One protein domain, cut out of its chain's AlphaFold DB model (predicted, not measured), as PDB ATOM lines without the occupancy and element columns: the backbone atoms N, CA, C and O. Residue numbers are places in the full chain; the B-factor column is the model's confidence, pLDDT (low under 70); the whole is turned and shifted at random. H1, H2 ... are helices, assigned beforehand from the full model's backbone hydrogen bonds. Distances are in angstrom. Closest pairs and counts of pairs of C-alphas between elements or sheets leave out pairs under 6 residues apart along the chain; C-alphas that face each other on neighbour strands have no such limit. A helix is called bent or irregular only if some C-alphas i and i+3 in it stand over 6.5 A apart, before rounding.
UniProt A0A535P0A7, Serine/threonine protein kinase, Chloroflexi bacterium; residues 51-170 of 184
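Overview. This is residues 51 to 170 of the 184 residues of the protein "Serine/threonine protein kinase" of Chloroflexi bacterium (UniProt A0A535P0A7). H2 and H3 cross to form the core of a compact cluster of helices. The longest helix, H6, packs on H2, H4 folds back on H3, H7 crosses H3, and the unnamed stretch 112 to 128 runs round the outside to little H5. The printed part has 120 residues with seven named helices, H1 to H7 in chain order, and no named strand; its class is all helix. It is compact, with a radius of gyration of the C-alphas of 14.0 A and spans of 42 by 31 by 24 A.

Arrangement. H1, residues 53 to 56, touches H6, residues 138 to 155, at residues 138 to 142 alone; the closest C-alphas, of Leu 56 and Ala 142, are 6.5 A apart. H2, residues 60 to 70, touches H3, residues 78 to 92, opposite ways at a steep tilt of 52 degrees, with the C-alphas of Asp 65 and Ala 84 closest at 4.2 A. H2 also touches H6, at residues 145 to 153 of H6 alone, the same way at 37 degrees, only just steep; the closest C-alphas, of Ala 66 and Ala 149, are 4.9 A apart. H3 and H4, residues 98 to 111, form a helical hairpin, closest at the C-alphas of Gly 87 and Val 101, 5.6 A. H5, residues 129 to 133, touches residues 141 to 145 of H6 alone, closest at the C-alphas of Val 132 and Arg 144, 5.4 A. H7, residues 157 to 168, touches H3 with residues 163 to 167 alone, about perpendicular at 88 degrees, closest at the C-alphas of Ile 86 and Val 163, 6.0 A. Every O i to N i+4 pair is within hydrogen-bond range in H2, H3, H4, H5 and H6, and 6 of 8 are in H7; H1 is too short for one.

Along the chain. H1 begins at C-alpha 53, (43.371, 50.304, -44.989). From first to last C-alpha H2 measures 15.4 A, H3 21.6 A, H4 20.2 A, H6 25.6 A and H7 17.5 A. H7 is irregular, with C-alphas 158 and 161 7.4 A apart, and ends at C-alpha 168, (14.390, 48.284, -33.797).

Size, cuts and confidence. The C-alphas of Arg 113 and Gly 136, the two farthest apart, are 42.9 A apart. The printed part has no cut, the link from H4 to H5 is long, and no printed residue is under 70 in pLDDT.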
ATOM      1  N   GLN A  51      44.604  47.808 -49.764       98.06
ATOM      2  CA  GLN A  51      45.953  48.375 -49.891       98.06
ATOM      3  C   GLN A  51      46.108  49.706 -49.134       98.06
ATOM      4  O   GLN A  51      47.215  50.060 -48.730       98.06
ATOM      5  N   HIS A  52      45.004  50.415 -48.877       97.81
ATOM      6  CA  HIS A  52      44.971  51.720 -48.209       97.81
ATOM      7  C   HIS A  52      44.179  51.689 -46.894       97.81
ATOM      8  O   HIS A  52      43.545  52.678 -46.519       97.81
ATOM      9  N   VAL A  53      44.235  50.575 -46.157       97.06
ATOM     10  CA  VAL A  53      43.371  50.304 -44.989       97.06
ATOM     11  C   VAL A  53      43.351  51.419 -43.934       97.06
ATOM     12  O   VAL A  53      42.303  51.694 -43.355       97.06
ATOM     13  N   ILE A  54      44.471  52.119 -43.717       96.94
ATOM     14  CA  ILE A  54      44.558  53.228 -42.751       96.94
ATOM     15  C   ILE A  54      43.658  54.409 -43.144       96.94
ATOM     16  O   ILE A  54      43.105  55.077 -42.273       96.94
ATOM     17  N   ARG A  55      43.500  54.672 -44.446       96.56
ATOM     18  CA  ARG A  55      42.660  55.758 -44.971       96.56
ATOM     19  C   ARG A  55      41.246  55.278 -45.286       96.56
ATOM     20  O   ARG A  55      40.282  55.970 -44.967       96.56
ATOM     21  N   LEU A  56      41.131  54.090 -45.879       98.12
ATOM     22  CA  LEU A  56      39.900  53.614 -46.507       98.12
ATOM     23  C   LEU A  56      39.150  52.536 -45.723       98.12
ATOM     24  O   LEU A  56      37.964  52.328 -45.965       98.12
ATOM     25  N   GLY A  57      39.777  51.897 -44.731       96.88
ATOM     26  CA  GLY A  57      39.176  50.762 -44.022       96.88
ATOM     27  C   GLY A  57      37.832  51.081 -43.356       96.88
ATOM     28  O   GLY A  57      36.961  50.217 -43.285       96.88
ATOM     29  N   ARG A  58      37.620  52.334 -42.929       96.31
ATOM     30  CA  ARG A  58      36.343  52.776 -42.340       96.31
ATOM     31  C   ARG A  58      35.185  52.860 -43.342       96.31
ATOM     32  O   ARG A  58      34.037  52.826 -42.915       96.31
ATOM     33  N   TYR A  59      35.477  52.958 -44.638       97.69
ATOM     34  CA  TYR A  59      34.489  53.095 -45.712       97.69
ATOM     35  C   TYR A  59      34.154  51.772 -46.395       97.69
ATOM     36  O   TYR A  59      33.110  51.670 -47.025       97.69
ATOM     37  N   HIS A  60      34.985  50.743 -46.218       98.00
ATOM     38  CA  HIS A  60      34.823  49.453 -46.890       98.00
ATOM     39  C   HIS A  60      33.417  48.850 -46.726       98.00
ATOM     40  O   HIS A  60      32.840  48.336 -47.677       98.00
ATOM     41  N   GLN A  61      32.827  48.953 -45.529       98.12
ATOM     42  CA  GLN A  61      31.471  48.446 -45.304       98.12
ATOM     43  C   GLN A  61      30.422  49.213 -46.129       98.12
ATOM     44  O   GLN A  61      29.539  48.581 -46.696       98.12
ATOM     45  N   LEU A  62      30.558  50.538 -46.278       98.50
ATOM     46  CA  LEU A  62      29.684  51.335 -47.150       98.50
ATOM     47  C   LEU A  62      29.831  50.925 -48.618       98.50
ATOM     48  O   LEU A  62      28.827  50.824 -49.311       98.50
ATOM     49  N   THR A  63      31.050  50.638 -49.082       98.62
ATOM     50  CA  THR A  63      31.305  50.120 -50.438       98.62
ATOM     51  C   THR A  63      30.587  48.791 -50.674       98.62
ATOM     52  O   THR A  63      29.921  48.615 -51.697       98.62
ATOM     53  N   VAL A  64      30.683  47.864 -49.714       98.12
ATOM     54  CA  VAL A  64      30.009  46.558 -49.768       98.12
ATOM     55  C   VAL A  64      28.489  46.720 -49.806       98.12
ATOM     56  O   VAL A  64      27.827  46.130 -50.664       98.12
ATOM     57  N   ASP A  65      27.940  47.528 -48.902       98.31
ATOM     58  CA  ASP A  65      26.498  47.704 -48.756       98.31
ATOM     59  C   ASP A  65      25.899  48.475 -49.947       98.31
ATOM     60  O   ASP A  65      24.866  48.069 -50.482       98.31
ATOM     61  N   ALA A  66      26.574  49.517 -50.447       98.06
ATOM     62  CA  ALA A  66      26.150  50.262 -51.635       98.06
ATOM     63  C   ALA A  66      26.150  49.377 -52.890       98.06
ATOM     64  O   ALA A  66      25.165  49.360 -53.630       98.06
ATOM     65  N   TYR A  67      27.202  48.575 -53.106       97.38
ATOM     66  CA  TYR A  67      27.241  47.651 -54.242       97.38
ATOM     67  C   TYR A  67      26.114  46.619 -54.159       97.38
ATOM     68  O   TYR A  67      25.447  46.355 -55.161       97.38
ATOM     69  N   ALA A  68      25.881  46.039 -52.979       95.25
ATOM     70  CA  ALA A  68      24.831  45.046 -52.776       95.25
ATOM     71  C   ALA A  68      23.421  45.628 -52.975       95.25
ATOM     72  O   ALA A  68      22.590  44.982 -53.614       95.25
ATOM     73  N   ALA A  69      23.160  46.843 -52.485       95.50
ATOM     74  CA  ALA A  69      21.888  47.539 -52.678       95.50
ATOM     75  C   ALA A  69      21.653  47.918 -54.150       95.50
ATOM     76  O   ALA A  69      20.547  47.737 -54.662       95.50
ATOM     77  N   GLN A  70      22.698  48.378 -54.846       95.56
ATOM     78  CA  GLN A  70      22.631  48.736 -56.264       95.56
ATOM     79  C   GLN A  70      22.413  47.514 -57.172       95.56
ATOM     80  O   GLN A  70      21.744  47.613 -58.196       95.56
ATOM     81  N   HIS A  71      22.962  46.357 -56.796       93.75
ATOM     82  CA  HIS A  71      22.868  45.102 -57.552       93.75
ATOM     83  C   HIS A  71      21.872  44.121 -56.923       93.75
ATOM     84  O   HIS A  71      22.028  42.898 -57.024       93.75
ATOM     85  N   ALA A  72      20.841  44.648 -56.263       90.12
ATOM     86  CA  ALA A  72      19.723  43.851 -55.796       90.12
ATOM     87  C   ALA A  72      19.002  43.196 -56.986       90.12
ATOM     88  O   ALA A  72      18.779  43.823 -58.022       90.12
ATOM     89  N   GLY A  73      18.625  41.928 -56.846       84.56
ATOM     90  CA  GLY A  73      17.821  41.206 -57.831       84.56
ATOM     91  C   GLY A  73      17.064  40.048 -57.189       84.56
ATOM     92  O   GLY A  73      17.325  39.678 -56.044       84.56
ATOM     93  N   ASP A  74      16.131  39.456 -57.931       81.25
ATOM     94  CA  ASP A  74      15.158  38.513 -57.361       81.25
ATOM     95  C   ASP A  74      15.729  37.119 -57.056       81.25
ATOM     96  O   ASP A  74      15.213  36.405 -56.189       81.25
ATOM     97  N   ALA A  75      16.814  36.741 -57.739       80.12
ATOM     98  CA  ALA A  75      17.422  35.413 -57.660       80.12
ATOM     99  C   ALA A  75      18.237  35.168 -56.371       80.12
ATOM    100  O   ALA A  75      18.543  34.020 -56.037       80.12
ATOM    101  N   GLY A  76      18.596  36.228 -55.640       76.81
ATOM    102  CA  GLY A  76      19.376  36.153 -54.406       76.81
ATOM    103  C   GLY A  76      18.540  35.878 -53.145       76.81
ATOM    104  O   GLY A  76      17.316  36.056 -53.135       76.81
ATOM    105  N   PRO A  77      19.182  35.453 -52.040       85.25
ATOM    106  CA  PRO A  77      18.517  35.351 -50.746       85.25
ATOM    107  C   PRO A  77      18.173  36.747 -50.200       85.25
ATOM    108  O   PRO A  77      19.005  37.654 -50.225       85.25
ATOM    109  N   ALA A  78      16.968  36.902 -49.640       90.88
ATOM    110  CA  ALA A  78      16.447  38.192 -49.166       90.88
ATOM    111  C   ALA A  78      17.323  38.868 -48.089       90.88
ATOM    112  O   ALA A  78      17.414  40.093 -48.042       90.88
ATOM    113  N   ILE A  79      18.023  38.072 -47.270       93.88
ATOM    114  CA  ILE A  79      18.923  38.567 -46.218       93.88
ATOM    115  C   ILE A  79      20.037  39.474 -46.754       93.88
ATOM    116  O   ILE A  79      20.404  40.429 -46.081       93.88
ATOM    117  N   GLY A  80      20.558  39.213 -47.961       92.88
ATOM    118  CA  GLY A  80      21.684  39.978 -48.503       92.88
ATOM    119  C   GLY A  80      21.325  41.447 -48.720       92.88
ATOM    120  O   GLY A  80      22.041  42.336 -48.267       92.88
ATOM    121  N   LEU A  81      20.168  41.692 -49.339       94.69
ATOM    122  CA  LEU A  81      19.641  43.042 -49.518       94.69
ATOM    123  C   LEU A  81      19.236  43.671 -48.183       94.69
ATOM    124  O   LEU A  81      19.541  44.833 -47.940       94.69
ATOM    125  N   ALA A  82      18.586  42.909 -47.298       96.75
ATOM    126  CA  ALA A  82      18.212  43.419 -45.981       96.75
ATOM    127  C   ALA A  82      19.438  43.928 -45.206       96.75
ATOM    128  O   ALA A  82      19.404  45.024 -44.655       96.75
ATOM    129  N   PHE A  83      20.537  43.168 -45.212       97.25
ATOM    130  CA  PHE A  83      21.789  43.569 -44.577       97.25
ATOM    131  C   PHE A  83      22.388  44.815 -45.211       97.25
ATOM    132  O   PHE A  83      22.740  45.728 -44.472       97.25
ATOM    133  N   ALA A  84      22.440  44.889 -46.540       97.44
ATOM    134  CA  ALA A  84      22.934  46.073 -47.230       97.44
ATOM    135  C   ALA A  84      22.162  47.336 -46.808       97.44
ATOM    136  O   ALA A  84      22.757  48.319 -46.380       97.44
ATOM    137  N   LEU A  85      20.825  47.289 -46.824       98.06
ATOM    138  CA  LEU A  85      19.993  48.436 -46.447       98.06
ATOM    139  C   LEU A  85      20.107  48.791 -44.958       98.06
ATOM    140  O   LEU A  85      20.164  49.969 -44.613       98.06
ATOM    141  N   ILE A  86      20.180  47.789 -44.077       98.31
ATOM    142  CA  ILE A  86      20.454  48.004 -42.649       98.31
ATOM    143  C   ILE A  86      21.817  48.677 -42.470       98.31
ATOM    144  O   ILE A  86      21.931  49.623 -41.700       98.31
ATOM    145  N   GLY A  87      22.846  48.211 -43.178       98.44
ATOM    146  CA  GLY A  87      24.196  48.753 -43.071       98.44
ATOM    147  C   GLY A  87      24.288  50.201 -43.538       98.44
ATOM    148  O   GLY A  87      24.836  51.032 -42.813       98.44
ATOM    149  N   LEU A  88      23.652  50.526 -44.670       98.62
ATOM    150  CA  LEU A  88      23.518  51.903 -45.150       98.62
ATOM    151  C   LEU A  88      22.821  52.796 -44.116       98.62
ATOM    152  O   LEU A  88      23.361  53.844 -43.776       98.62
ATOM    153  N   HIS A  89      21.681  52.367 -43.562       98.69
ATOM    154  CA  HIS A  89      20.971  53.130 -42.531       98.69
ATOM    155  C   HIS A  89      21.851  53.382 -41.300       98.69
ATOM    156  O   HIS A  89      22.040  54.521 -40.880       98.69
ATOM    157  N   LEU A  90      22.422  52.321 -40.731       98.25
ATOM    158  CA  LEU A  90      23.223  52.403 -39.511       98.25
ATOM    159  C   LEU A  90      24.460  53.290 -39.683       98.25
ATOM    160  O   LEU A  90      24.810  54.051 -38.784       98.25
ATOM    161  N   ALA A  91      25.131  53.205 -40.828       98.25
ATOM    162  CA  ALA A  91      26.320  54.004 -41.082       98.25
ATOM    163  C   ALA A  91      25.990  55.473 -41.402       98.25
ATOM    164  O   ALA A  91      26.714  56.364 -40.955       98.25
ATOM    165  N   LEU A  92      24.924  55.742 -42.165       98.44
ATOM    166  CA  LEU A  92      24.604  57.089 -42.655       98.44
ATOM    167  C   LEU A  92      23.742  57.907 -41.687       98.44
ATOM    168  O   LEU A  92      24.008  59.095 -41.520       98.44
ATOM    169  N   GLU A  93      22.748  57.288 -41.048       97.94
ATOM    170  CA  GLU A  93      21.793  57.971 -40.160       97.94
ATOM    171  C   GLU A  93      22.254  57.951 -38.698       97.94
ATOM    172  O   GLU A  93      22.073  58.918 -37.960       97.94
ATOM    173  N   GLU A  94      22.880  56.852 -38.270       96.75
ATOM    174  CA  GLU A  94      23.313  56.663 -36.880       96.75
ATOM    175  C   GLU A  94      24.837  56.806 -36.688       96.75
ATOM    176  O   GLU A  94      25.317  56.855 -35.555       96.75
ATOM    177  N   GLY A  95      25.615  56.899 -37.772       96.44
ATOM    178  CA  GLY A  95      27.066  57.112 -37.717       96.44
ATOM    179  C   GLY A  95      27.879  55.907 -37.232       96.44
ATOM    180  O   GLY A  95      29.013  56.086 -36.781       96.44
ATOM    181  N   LEU A  96      27.324  54.691 -37.296       96.81
ATOM    182  CA  LEU A  96      28.013  53.479 -36.845       96.81
ATOM    183  C   LEU A  96      29.206  53.147 -37.746       96.81
ATOM    184  O   LEU A  96      29.157  53.258 -38.972       96.81
ATOM    185  N   SER A  97      30.281  52.657 -37.130       96.06
ATOM    186  CA  SER A  97      31.426  52.117 -37.861       96.06
ATOM    187  C   SER A  97      31.072  50.814 -38.581       96.06
ATOM    188  O   SER A  97      30.184  50.067 -38.165       96.06
ATOM    189  N   GLY A  98      31.842  50.453 -39.613       93.25
ATOM    190  CA  GLY A  98      31.631  49.189 -40.326       93.25
ATOM    191  C   GLY A  98      31.701  47.942 -39.429       93.25
ATOM    192  O   GLY A  98      31.009  46.962 -39.684       93.25
ATOM    193  N   SER A  99      32.496  47.963 -38.353       94.94
ATOM    194  CA  SER A  99      32.486  46.889 -37.348       94.94
ATOM    195  C   SER A  99      31.179  46.824 -36.562       94.94
ATOM    196  O   SER A  99      30.660  45.735 -36.354       94.94
ATOM    197  N   GLU A 100      30.622  47.968 -36.166       96.19
ATOM    198  CA  GLU A 100      29.358  48.017 -35.424       96.19
ATOM    199  C   GLU A 100      28.164  47.629 -36.303       96.19
ATOM    200  O   GLU A 100      27.248  46.961 -35.828       96.19
ATOM    201  N   VAL A 101      28.209  47.962 -37.597       96.88
ATOM    202  CA  VAL A 101      27.246  47.469 -38.592       96.88
ATOM    203  C   VAL A 101      27.269  45.939 -38.667       96.88
ATOM    204  O   VAL A 101      26.218  45.304 -38.577       96.88
ATOM    205  N   ARG A 102      28.456  45.325 -38.764       95.56
ATOM    206  CA  ARG A 102      28.578  43.856 -38.806       95.56
ATOM    207  C   ARG A 102      28.113  43.186 -37.514       95.56
ATOM    208  O   ARG A 102      27.472  42.137 -37.584       95.56
ATOM    209  N   ASP A 103      28.387  43.785 -36.356       95.38
ATOM    210  CA  ASP A 103      27.865  43.300 -35.072       95.38
ATOM    211  C   ASP A 103      26.324  43.309 -35.070       95.38
ATOM    212  O   ASP A 103      25.689  42.333 -34.661       95.38
ATOM    213  N   ALA A 104      25.707  44.383 -35.579       95.38
ATOM    214  CA  ALA A 104      24.254  44.481 -35.699       95.38
ATOM    215  C   ALA A 104      23.680  43.433 -36.668       95.38
ATOM    216  O   ALA A 104      22.679  42.789 -36.346       95.38
ATOM    217  N   HIS A 105      24.328  43.197 -37.816       95.88
ATOM    218  CA  HIS A 105      23.941  42.127 -38.746       95.88
ATOM    219  C   HIS A 105      23.939  40.756 -38.070       95.88
ATOM    220  O   HIS A 105      22.966  40.015 -38.200       95.88
ATOM    221  N   GLN A 106      24.989  40.420 -37.315       94.56
ATOM    222  CA  GLN A 106      25.075  39.143 -36.597       94.56
ATOM    223  C   GLN A 106      23.966  38.993 -35.552       94.56
ATOM    224  O   GLN A 106      23.338  37.935 -35.466       94.56
ATOM    225  N   ALA A 107      23.684  40.051 -34.790       94.00
ATOM    226  CA  ALA A 107      22.619  40.034 -33.795       94.00
ATOM    227  C   ALA A 107      21.238  39.822 -34.440       94.00
ATOM    228  O   ALA A 107      20.453  38.988 -33.981       94.00
ATOM    229  N   LEU A 108      20.958  40.516 -35.545       94.75
ATOM    230  CA  LEU A 108      19.697  40.385 -36.275       94.75
ATOM    231  C   LEU A 108      19.577  39.030 -36.995       94.75
ATOM    232  O   LEU A 108      18.486  38.463 -37.032       94.75
ATOM    233  N   ALA A 109      20.682  38.453 -37.485       93.38
ATOM    234  CA  ALA A 109      20.717  37.090 -38.034       93.38
ATOM    235  C   ALA A 109      20.247  36.035 -37.024       93.38
ATOM    236  O   ALA A 109      19.584  35.068 -37.394       93.38
ATOM    237  N   GLY A 110      20.578  36.222 -35.743       89.94
ATOM    238  CA  GLY A 110      20.109  35.355 -34.663       89.94
ATOM    239  C   GLY A 110      18.620  35.523 -34.342       89.94
ATOM    240  O   GLY A 110      18.011  34.616 -33.776       89.94
ATOM    241  N   ARG A 111      18.024  36.666 -34.709       90.19
ATOM    242  CA  ARG A 111      16.637  37.035 -34.391       90.19
ATOM    243  C   ARG A 111      15.649  36.652 -35.492       90.19
ATOM    244  O   ARG A 111      14.552  36.189 -35.179       90.19
ATOM    245  N   PHE A 112      16.027  36.845 -36.753       89.69
ATOM    246  CA  PHE A 112      15.163  36.630 -37.911       89.69
ATOM    247  C   PHE A 112      15.529  35.353 -38.663       89.69
ATOM    248  O   PHE A 112      16.661  35.165 -39.107       89.69
ATOM    249  N   ARG A 113      14.533  34.481 -38.847       87.94
ATOM    250  CA  ARG A 113      14.634  33.301 -39.720       87.94
ATOM    251  C   ARG A 113      14.192  33.620 -41.145       87.94
ATOM    252  O   ARG A 113      14.837  33.165 -42.085       87.94
ATOM    253  N   ASP A 114      13.157  34.446 -41.271       91.25
ATOM    254  CA  ASP A 114      12.596  34.901 -42.538       91.25
ATOM    255  C   ASP A 114      12.870  36.392 -42.719       91.25
ATOM    256  O   ASP A 114      12.564  37.209 -41.850       91.25
ATOM    257  N   TRP A 115      13.465  36.737 -43.858       94.44
ATOM    258  CA  TRP A 115      13.853  38.102 -44.195       94.44
ATOM    259  C   TRP A 115      12.880  38.696 -45.213       94.44
ATOM    260  O   TRP A 115      12.527  38.006 -46.178       94.44
ATOM    261  N   PRO A 116      12.448  39.960 -45.044       92.19
ATOM    262  CA  PRO A 116      11.558  40.595 -46.002       92.19
ATOM    263  C   PRO A 116      12.257  40.769 -47.350       92.19
ATOM    264  O   PRO A 116      13.456  41.040 -47.426       92.19
ATOM    265  N   ARG A 117      11.480  40.642 -48.425       91.56
ATOM    266  CA  ARG A 117      11.900  41.090 -49.753       91.56
ATOM    267  C   ARG A 117      11.547  42.561 -49.906       91.56
ATOM    268  O   ARG A 117      10.477  42.987 -49.476       91.56
ATOM    269  N   PHE A 118      12.429  43.306 -50.552       91.62
ATOM    270  CA  PHE A 118      12.201  44.701 -50.896       91.62
ATOM    271  C   PHE A 118      12.096  44.813 -52.414       91.62
ATOM    272  O   PHE A 118      12.859  44.171 -53.135       91.62
ATOM    273  N   ALA A 119      11.140  45.602 -52.893       86.94
ATOM    274  CA  ALA A 119      11.016  45.884 -54.315       86.94
ATOM    275  C   ALA A 119      12.118  46.864 -54.730       86.94
ATOM    276  O   ALA A 119      12.272  47.909 -54.096       86.94
ATOM    277  N   ALA A 120      12.877  46.520 -55.771       81.88
ATOM    278  CA  ALA A 120      13.941  47.379 -56.272       81.88
ATOM    279  C   ALA A 120      13.391  48.741 -56.742       81.88
ATOM    280  O   ALA A 120      12.322  48.784 -57.363       81.88
ATOM    281  N   PRO A 121      14.104  49.853 -56.484       82.94
ATOM    282  CA  PRO A 121      13.739  51.159 -57.014       82.94
ATOM    283  C   PRO A 121      13.730  51.147 -58.547       82.94
ATOM    284  O   PRO A 121      14.650  50.626 -59.173       82.94
ATOM    285  N   SER A 122      12.721  51.768 -59.162       75.75
ATOM    286  CA  SER A 122      12.638  51.904 -60.626       75.75
ATOM    287  C   SER A 122      13.554  52.993 -61.191       75.75
ATOM    288  O   SER A 122      13.836  53.004 -62.388       75.75
ATOM    289  N   ALA A 123      14.011  53.922 -60.346       79.81
ATOM    290  CA  ALA A 123      14.924  54.987 -60.741       79.81
ATOM    291  C   ALA A 123      16.305  54.417 -61.083       79.81
ATOM    292  O   ALA A 123      16.829  53.576 -60.350       79.81
ATOM    293  N   LEU A 124      16.904  54.911 -62.167       79.25
ATOM    294  CA  LEU A 124      18.271  54.565 -62.559       79.25
ATOM    295  C   LEU A 124      19.289  55.050 -61.508       79.25
ATOM    296  O   LEU A 124      19.040  56.061 -60.844       79.25
ATOM    297  N   PRO A 125      20.430  54.354 -61.347       86.44
ATOM    298  CA  PRO A 125      21.533  54.860 -60.538       86.44
ATOM    299  C   PRO A 125      22.072  56.171 -61.114       86.44
ATOM    300  O   PRO A 125      22.198  56.327 -62.326       86.44
ATOM    301  N   THR A 126      22.432  57.099 -60.235       89.19
ATOM    302  CA  THR A 126      23.136  58.348 -60.579       89.19
ATOM    303  C   THR A 126      24.656  58.176 -60.575       89.19
ATOM    304  O   THR A 126      25.369  59.027 -61.099       89.19
ATOM    305  N   MET A 127      25.142  57.086 -59.978       95.12
ATOM    306  CA  MET A 127      26.552  56.746 -59.822       95.12
ATOM    307  C   MET A 127      26.708  55.226 -59.811       95.12
ATOM    308  O   MET A 127      25.822  54.507 -59.351       95.12
ATOM    309  N   THR A 128      27.841  54.719 -60.278       97.25
ATOM    310  CA  THR A 128      28.177  53.293 -60.255       97.25
ATOM    311  C   THR A 128      29.548  53.067 -59.624       97.25
ATOM    312  O   THR A 128      30.283  54.000 -59.300       97.25
ATOM    313  N   VAL A 129      29.940  51.801 -59.490       98.00
ATOM    314  CA  VAL A 129      31.284  51.435 -59.023       98.00
ATOM    315  C   VAL A 129      32.408  52.010 -59.903       98.00
ATOM    316  O   VAL A 129      33.516  52.220 -59.414       98.00
ATOM    317  N   PHE A 130      32.129  52.323 -61.176       98.12
ATOM    318  CA  PHE A 130      33.093  52.955 -62.081       98.12
ATOM    319  C   PHE A 130      33.526  54.341 -61.612       98.12
ATOM    320  O   PHE A 130      34.704  54.689 -61.707       98.12
ATOM    321  N   ASP A 131      32.597  55.110 -61.055       98.38
ATOM    322  CA  ASP A 131      32.903  56.426 -60.519       98.38
ATOM    323  C   ASP A 131      33.849  56.294 -59.320       98.38
ATOM    324  O   ASP A 131      34.836  57.015 -59.248       98.38
ATOM    325  N   VAL A 132      33.650  55.319 -58.424       98.56
ATOM    326  CA  VAL A 132      34.607  55.052 -57.331       98.56
ATOM    327  C   VAL A 132      35.971  54.627 -57.884       98.56
ATOM    328  O   VAL A 132      36.993  55.179 -57.485       98.56
ATOM    329  N   ALA A 133      35.989  53.694 -58.840       98.31
ATOM    330  CA  ALA A 133      37.219  53.177 -59.442       98.31
ATOM    331  C   ALA A 133      38.045  54.254 -60.162       98.31
ATOM    332  O   ALA A 133      39.265  54.154 -60.248       98.31
ATOM    333  N   SER A 134      37.389  55.302 -60.655       97.81
ATOM    334  CA  SER A 134      38.037  56.406 -61.360       97.81
ATOM    335  C   SER A 134      38.668  57.442 -60.414       97.81
ATOM    336  O   SER A 134      38.995  58.543 -60.863       97.81
ATOM    337  N   ALA A 135      38.705  57.202 -59.095       98.06
ATOM    338  CA  ALA A 135      39.234  58.162 -58.126       98.06
ATOM    339  C   ALA A 135      40.758  58.275 -58.254       98.06
ATOM    340  O   ALA A 135      41.467  57.273 -58.314       98.06
ATOM    341  N   GLY A 136      41.279  59.501 -58.275       97.31
ATOM    342  CA  GLY A 136      42.709  59.776 -58.404       97.31
ATOM    343  C   GLY A 136      43.481  59.706 -57.085       97.31
ATOM    344  O   GLY A 136      44.709  59.789 -57.088       97.31
ATOM    345  N   SER A 137      42.793  59.580 -55.946       98.12
ATOM    346  CA  SER A 137      43.410  59.529 -54.618       98.12
ATOM    347  C   SER A 137      42.539  58.780 -53.597       98.12
ATOM    348  O   SER A 137      41.329  58.663 -53.804       98.12
ATOM    349  N   PRO A 138      43.104  58.332 -52.456       98.25
ATOM    350  CA  PRO A 138      42.315  57.745 -51.372       98.25
ATOM    351  C   PRO A 138      41.255  58.691 -50.792       98.25
ATOM    352  O   PRO A 138      40.186  58.237 -50.400       98.25
ATOM    353  N   ASP A 139      41.522  59.997 -50.735       98.12
ATOM    354  CA  ASP A 139      40.551  60.956 -50.194       98.12
ATOM    355  C   ASP A 139      39.361  61.119 -51.152       98.12
ATOM    356  O   ASP A 139      38.209  61.033 -50.731       98.12
ATOM    357  N   GLU A 140      39.624  61.217 -52.457       98.56
ATOM    358  CA  GLU A 140      38.572  61.241 -53.479       98.56
ATOM    359  C   GLU A 140      37.791  59.917 -53.538       98.56
ATOM    360  O   GLU A 140      36.570  59.920 -53.681       98.56
ATOM    361  N   HIS A 141      38.464  58.772 -53.369       98.69
ATOM    362  CA  HIS A 141      37.800  57.469 -53.254       98.69
ATOM    363  C   HIS A 141      36.808  57.471 -52.090       98.69
ATOM    364  O   HIS A 141      35.659  57.066 -52.255       98.69
ATOM    365  N   ALA A 142      37.225  57.959 -50.919       98.56
ATOM    366  CA  ALA A 142      36.365  58.055 -49.746       98.56
ATOM    367  C   ALA A 142      35.142  58.958 -49.983       98.56
ATOM    368  O   ALA A 142      34.028  58.595 -49.597       98.56
ATOM    369  N   GLU A 143      35.327  60.110 -50.633       98.56
ATOM    370  CA  GLU A 143      34.233  61.015 -51.006       98.56
ATOM    371  C   GLU A 143      33.236  60.340 -51.953       98.56
ATOM    372  O   GLU A 143      32.024  60.400 -51.728       98.56
ATOM    373  N   ARG A 144      33.738  59.632 -52.970       98.69
ATOM    374  CA  ARG A 144      32.912  58.909 -53.942       98.69
ATOM    375  C   ARG A 144      32.156  57.746 -53.301       98.69
ATOM    376  O   ARG A 144      30.964  57.608 -53.551       98.69
ATOM    377  N   VAL A 145      32.781  56.971 -52.411       98.69
ATOM    378  CA  VAL A 145      32.086  55.916 -51.647       98.69
ATOM    379  C   VAL A 145      30.956  56.499 -50.797       98.69
ATOM    380  O   VAL A 145      29.848  55.963 -50.799       98.69
ATOM    381  N   LEU A 146      31.206  57.606 -50.093       98.44
ATOM    382  CA  LEU A 146      30.181  58.267 -49.282       98.44
ATOM    383  C   LEU A 146      29.010  58.765 -50.130       98.44
ATOM    384  O   LEU A 146      27.856  58.570 -49.748       98.44
ATOM    385  N   TYR A 147      29.297  59.407 -51.264       98.44
ATOM    386  CA  TYR A 147      28.261  59.890 -52.171       98.44
ATOM    387  C   TYR A 147      27.447  58.730 -52.756       98.44
ATOM    388  O   TYR A 147      26.218  58.763 -52.714       98.44
ATOM    389  N   TRP A 148      28.118  57.674 -53.217       98.50
ATOM    390  CA  TRP A 148      27.463  56.488 -53.758       98.50
ATOM    391  C   TRP A 148      26.537  55.826 -52.738       98.50
ATOM    392  O   TRP A 148      25.370  55.577 -53.033       98.50
ATOM    393  N   ALA A 149      27.023  55.610 -51.513       98.44
ATOM    394  CA  ALA A 149      26.237  55.009 -50.444       98.44
ATOM    395  C   ALA A 149      24.994  55.835 -50.091       98.44
ATOM    396  O   ALA A 149      23.913  55.271 -49.925       98.44
ATOM    397  N   ARG A 150      25.121  57.168 -50.017       98.19
ATOM    398  CA  ARG A 150      23.975  58.066 -49.796       98.19
ATOM    399  C   ARG A 150      22.977  57.998 -50.939       98.19
ATOM    400  O   ARG A 150      21.790  57.841 -50.687       98.19
ATOM    401  N   SER A 151      23.455  58.049 -52.178       96.88
ATOM    402  CA  SER A 151      22.582  57.986 -53.346       96.88
ATOM    403  C   SER A 151      21.822  56.662 -53.431       96.88
ATOM    404  O   SER A 151      20.650  56.651 -53.805       96.88
ATOM    405  N   GLU A 152      22.460  55.536 -53.106       96.50
ATOM    406  CA  GLU A 152      21.767  54.249 -53.058       96.50
ATOM    407  C   GLU A 152      20.769  54.212 -51.897       96.50
ATOM    408  O   GLU A 152      19.623  53.816 -52.097       96.50
ATOM    409  N   TRP A 153      21.138  54.704 -50.712       97.44
ATOM    410  CA  TRP A 153      20.200  54.800 -49.595       97.44
ATOM    411  C   TRP A 153      18.961  55.639 -49.944       97.44
ATOM    412  O   TRP A 153      17.840  55.198 -49.695       97.44
ATOM    413  N   GLU A 154      19.135  56.788 -50.596       96.06
ATOM    414  CA  GLU A 154      18.041  57.642 -51.071       96.06
ATOM    415  C   GLU A 154      17.176  56.956 -52.137       96.06
ATOM    416  O   GLU A 154      15.947  57.026 -52.065       96.06
ATOM    417  N   ARG A 155      17.770  56.228 -53.097       95.06
ATOM    418  CA  ARG A 155      16.997  55.426 -54.071       95.06
ATOM    419  C   ARG A 155      16.104  54.405 -53.371       95.06
ATOM    420  O   ARG A 155      14.986  54.156 -53.820       95.06
ATOM    421  N   TRP A 156      16.570  53.852 -52.256       95.69
ATOM    422  CA  TRP A 156      15.836  52.902 -51.427       95.69
ATOM    423  C   TRP A 156      14.883  53.552 -50.409       95.69
ATOM    424  O   TRP A 156      14.400  52.852 -49.518       95.69
ATOM    425  N   GLN A 157      14.523  54.836 -50.565       95.50
ATOM    426  CA  GLN A 157      13.544  55.534 -49.713       95.50
ATOM    427  C   GLN A 157      12.267  54.723 -49.412       95.50
ATOM    428  O   GLN A 157      11.889  54.651 -48.239       95.50
ATOM    429  N   PRO A 158      11.633  54.024 -50.378       95.00
ATOM    430  CA  PRO A 158      10.440  53.221 -50.090       95.00
ATOM    431  C   PRO A 158      10.658  52.083 -49.075       95.00
ATOM    432  O   PRO A 158       9.698  51.585 -48.490       95.00
ATOM    433  N   ALA A 159      11.904  51.648 -48.864       95.62
ATOM    434  CA  ALA A 159      12.268  50.600 -47.914       95.62
ATOM    435  C   ALA A 159      12.634  51.131 -46.516       95.62
ATOM    436  O   ALA A 159      12.725  50.326 -45.587       95.62
ATOM    437  N   HIS A 160      12.822  52.446 -46.339       96.88
ATOM    438  CA  HIS A 160      13.357  53.039 -45.101       96.88
ATOM    439  C   HIS A 160      12.575  52.627 -43.852       96.88
ATOM    440  O   HIS A 160      13.166  52.125 -42.898       96.88
ATOM    441  N   ASP A 161      11.244  52.731 -43.879       96.94
ATOM    442  CA  ASP A 161      10.393  52.365 -42.738       96.94
ATOM    443  C   ASP A 161      10.498  50.880 -42.374       96.94
ATOM    444  O   ASP A 161      10.453  50.496 -41.203       96.94
ATOM    445  N   ALA A 162      10.604  50.013 -43.382       96.44
ATOM    446  CA  ALA A 162      10.746  48.580 -43.162       96.44
ATOM    447  C   ALA A 162      12.125  48.244 -42.579       96.44
ATOM    448  O   ALA A 162      12.210  47.430 -41.663       96.44
ATOM    449  N   VAL A 163      13.178  48.914 -43.051       97.44
ATOM    450  CA  VAL A 163      14.541  48.793 -42.516       97.44
ATOM    451  C   VAL A 163      14.600  49.272 -41.066       97.44
ATOM    452  O   VAL A 163      15.099  48.542 -40.212       97.44
ATOM    453  N   ALA A 164      14.012  50.427 -40.750       97.19
ATOM    454  CA  ALA A 164      13.960  50.952 -39.385       97.19
ATOM    455  C   ALA A 164      13.256  49.983 -38.415       97.19
ATOM    456  O   ALA A 164      13.726  49.770 -37.297       97.19
ATOM    457  N   ARG A 165      12.172  49.322 -38.852       96.44
ATOM    458  CA  ARG A 165      11.496  48.278 -38.058       96.44
ATOM    459  C   ARG A 165      12.381  47.058 -37.797       96.44
ATOM    460  O   ARG A 165      12.341  46.524 -36.695       96.44
ATOM    461  N   LEU A 166      13.183  46.625 -38.772       96.25
ATOM    462  CA  LEU A 166      14.150  45.539 -38.562       96.25
ATOM    463  C   LEU A 166      15.222  45.945 -37.549       96.25
ATOM    464  O   LEU A 166      15.558  45.166 -36.661       96.25
ATOM    465  N   ILE A 167      15.734  47.170 -37.662       96.50
ATOM    466  CA  ILE A 167      16.770  47.702 -36.771       96.50
ATOM    467  C   ILE A 167      16.260  47.819 -35.334       96.50
ATOM    468  O   ILE A 167      17.008  47.516 -34.409       96.50
ATOM    469  N   ALA A 168      14.994  48.186 -35.128       95.06
ATOM    470  CA  ALA A 168      14.390  48.284 -33.797       95.06
ATOM    471  C   ALA A 168      14.371  46.950 -33.021       95.06
ATOM    472  O   ALA A 168      14.338  46.958 -31.793       95.06
ATOM    473  N   GLU A 169      14.443  45.808 -33.712       93.06
ATOM    474  CA  GLU A 169      14.524  44.473 -33.102       93.06
ATOM    475  C   GLU A 169      15.961  44.085 -32.703       93.06
ATOM    476  O   GLU A 169      16.184  42.991 -32.171       93.06
ATOM    477  N   ARG A 170      16.956  44.956 -32.946       88.50
ATOM    478  CA  ARG A 170      18.335  44.710 -32.512       88.50
ATOM    479  C   ARG A 170      18.409  44.746 -30.978       88.50
ATOM    480  O   ARG A 170      17.906  45.689 -30.363       88.50
TER     481      ARG A 170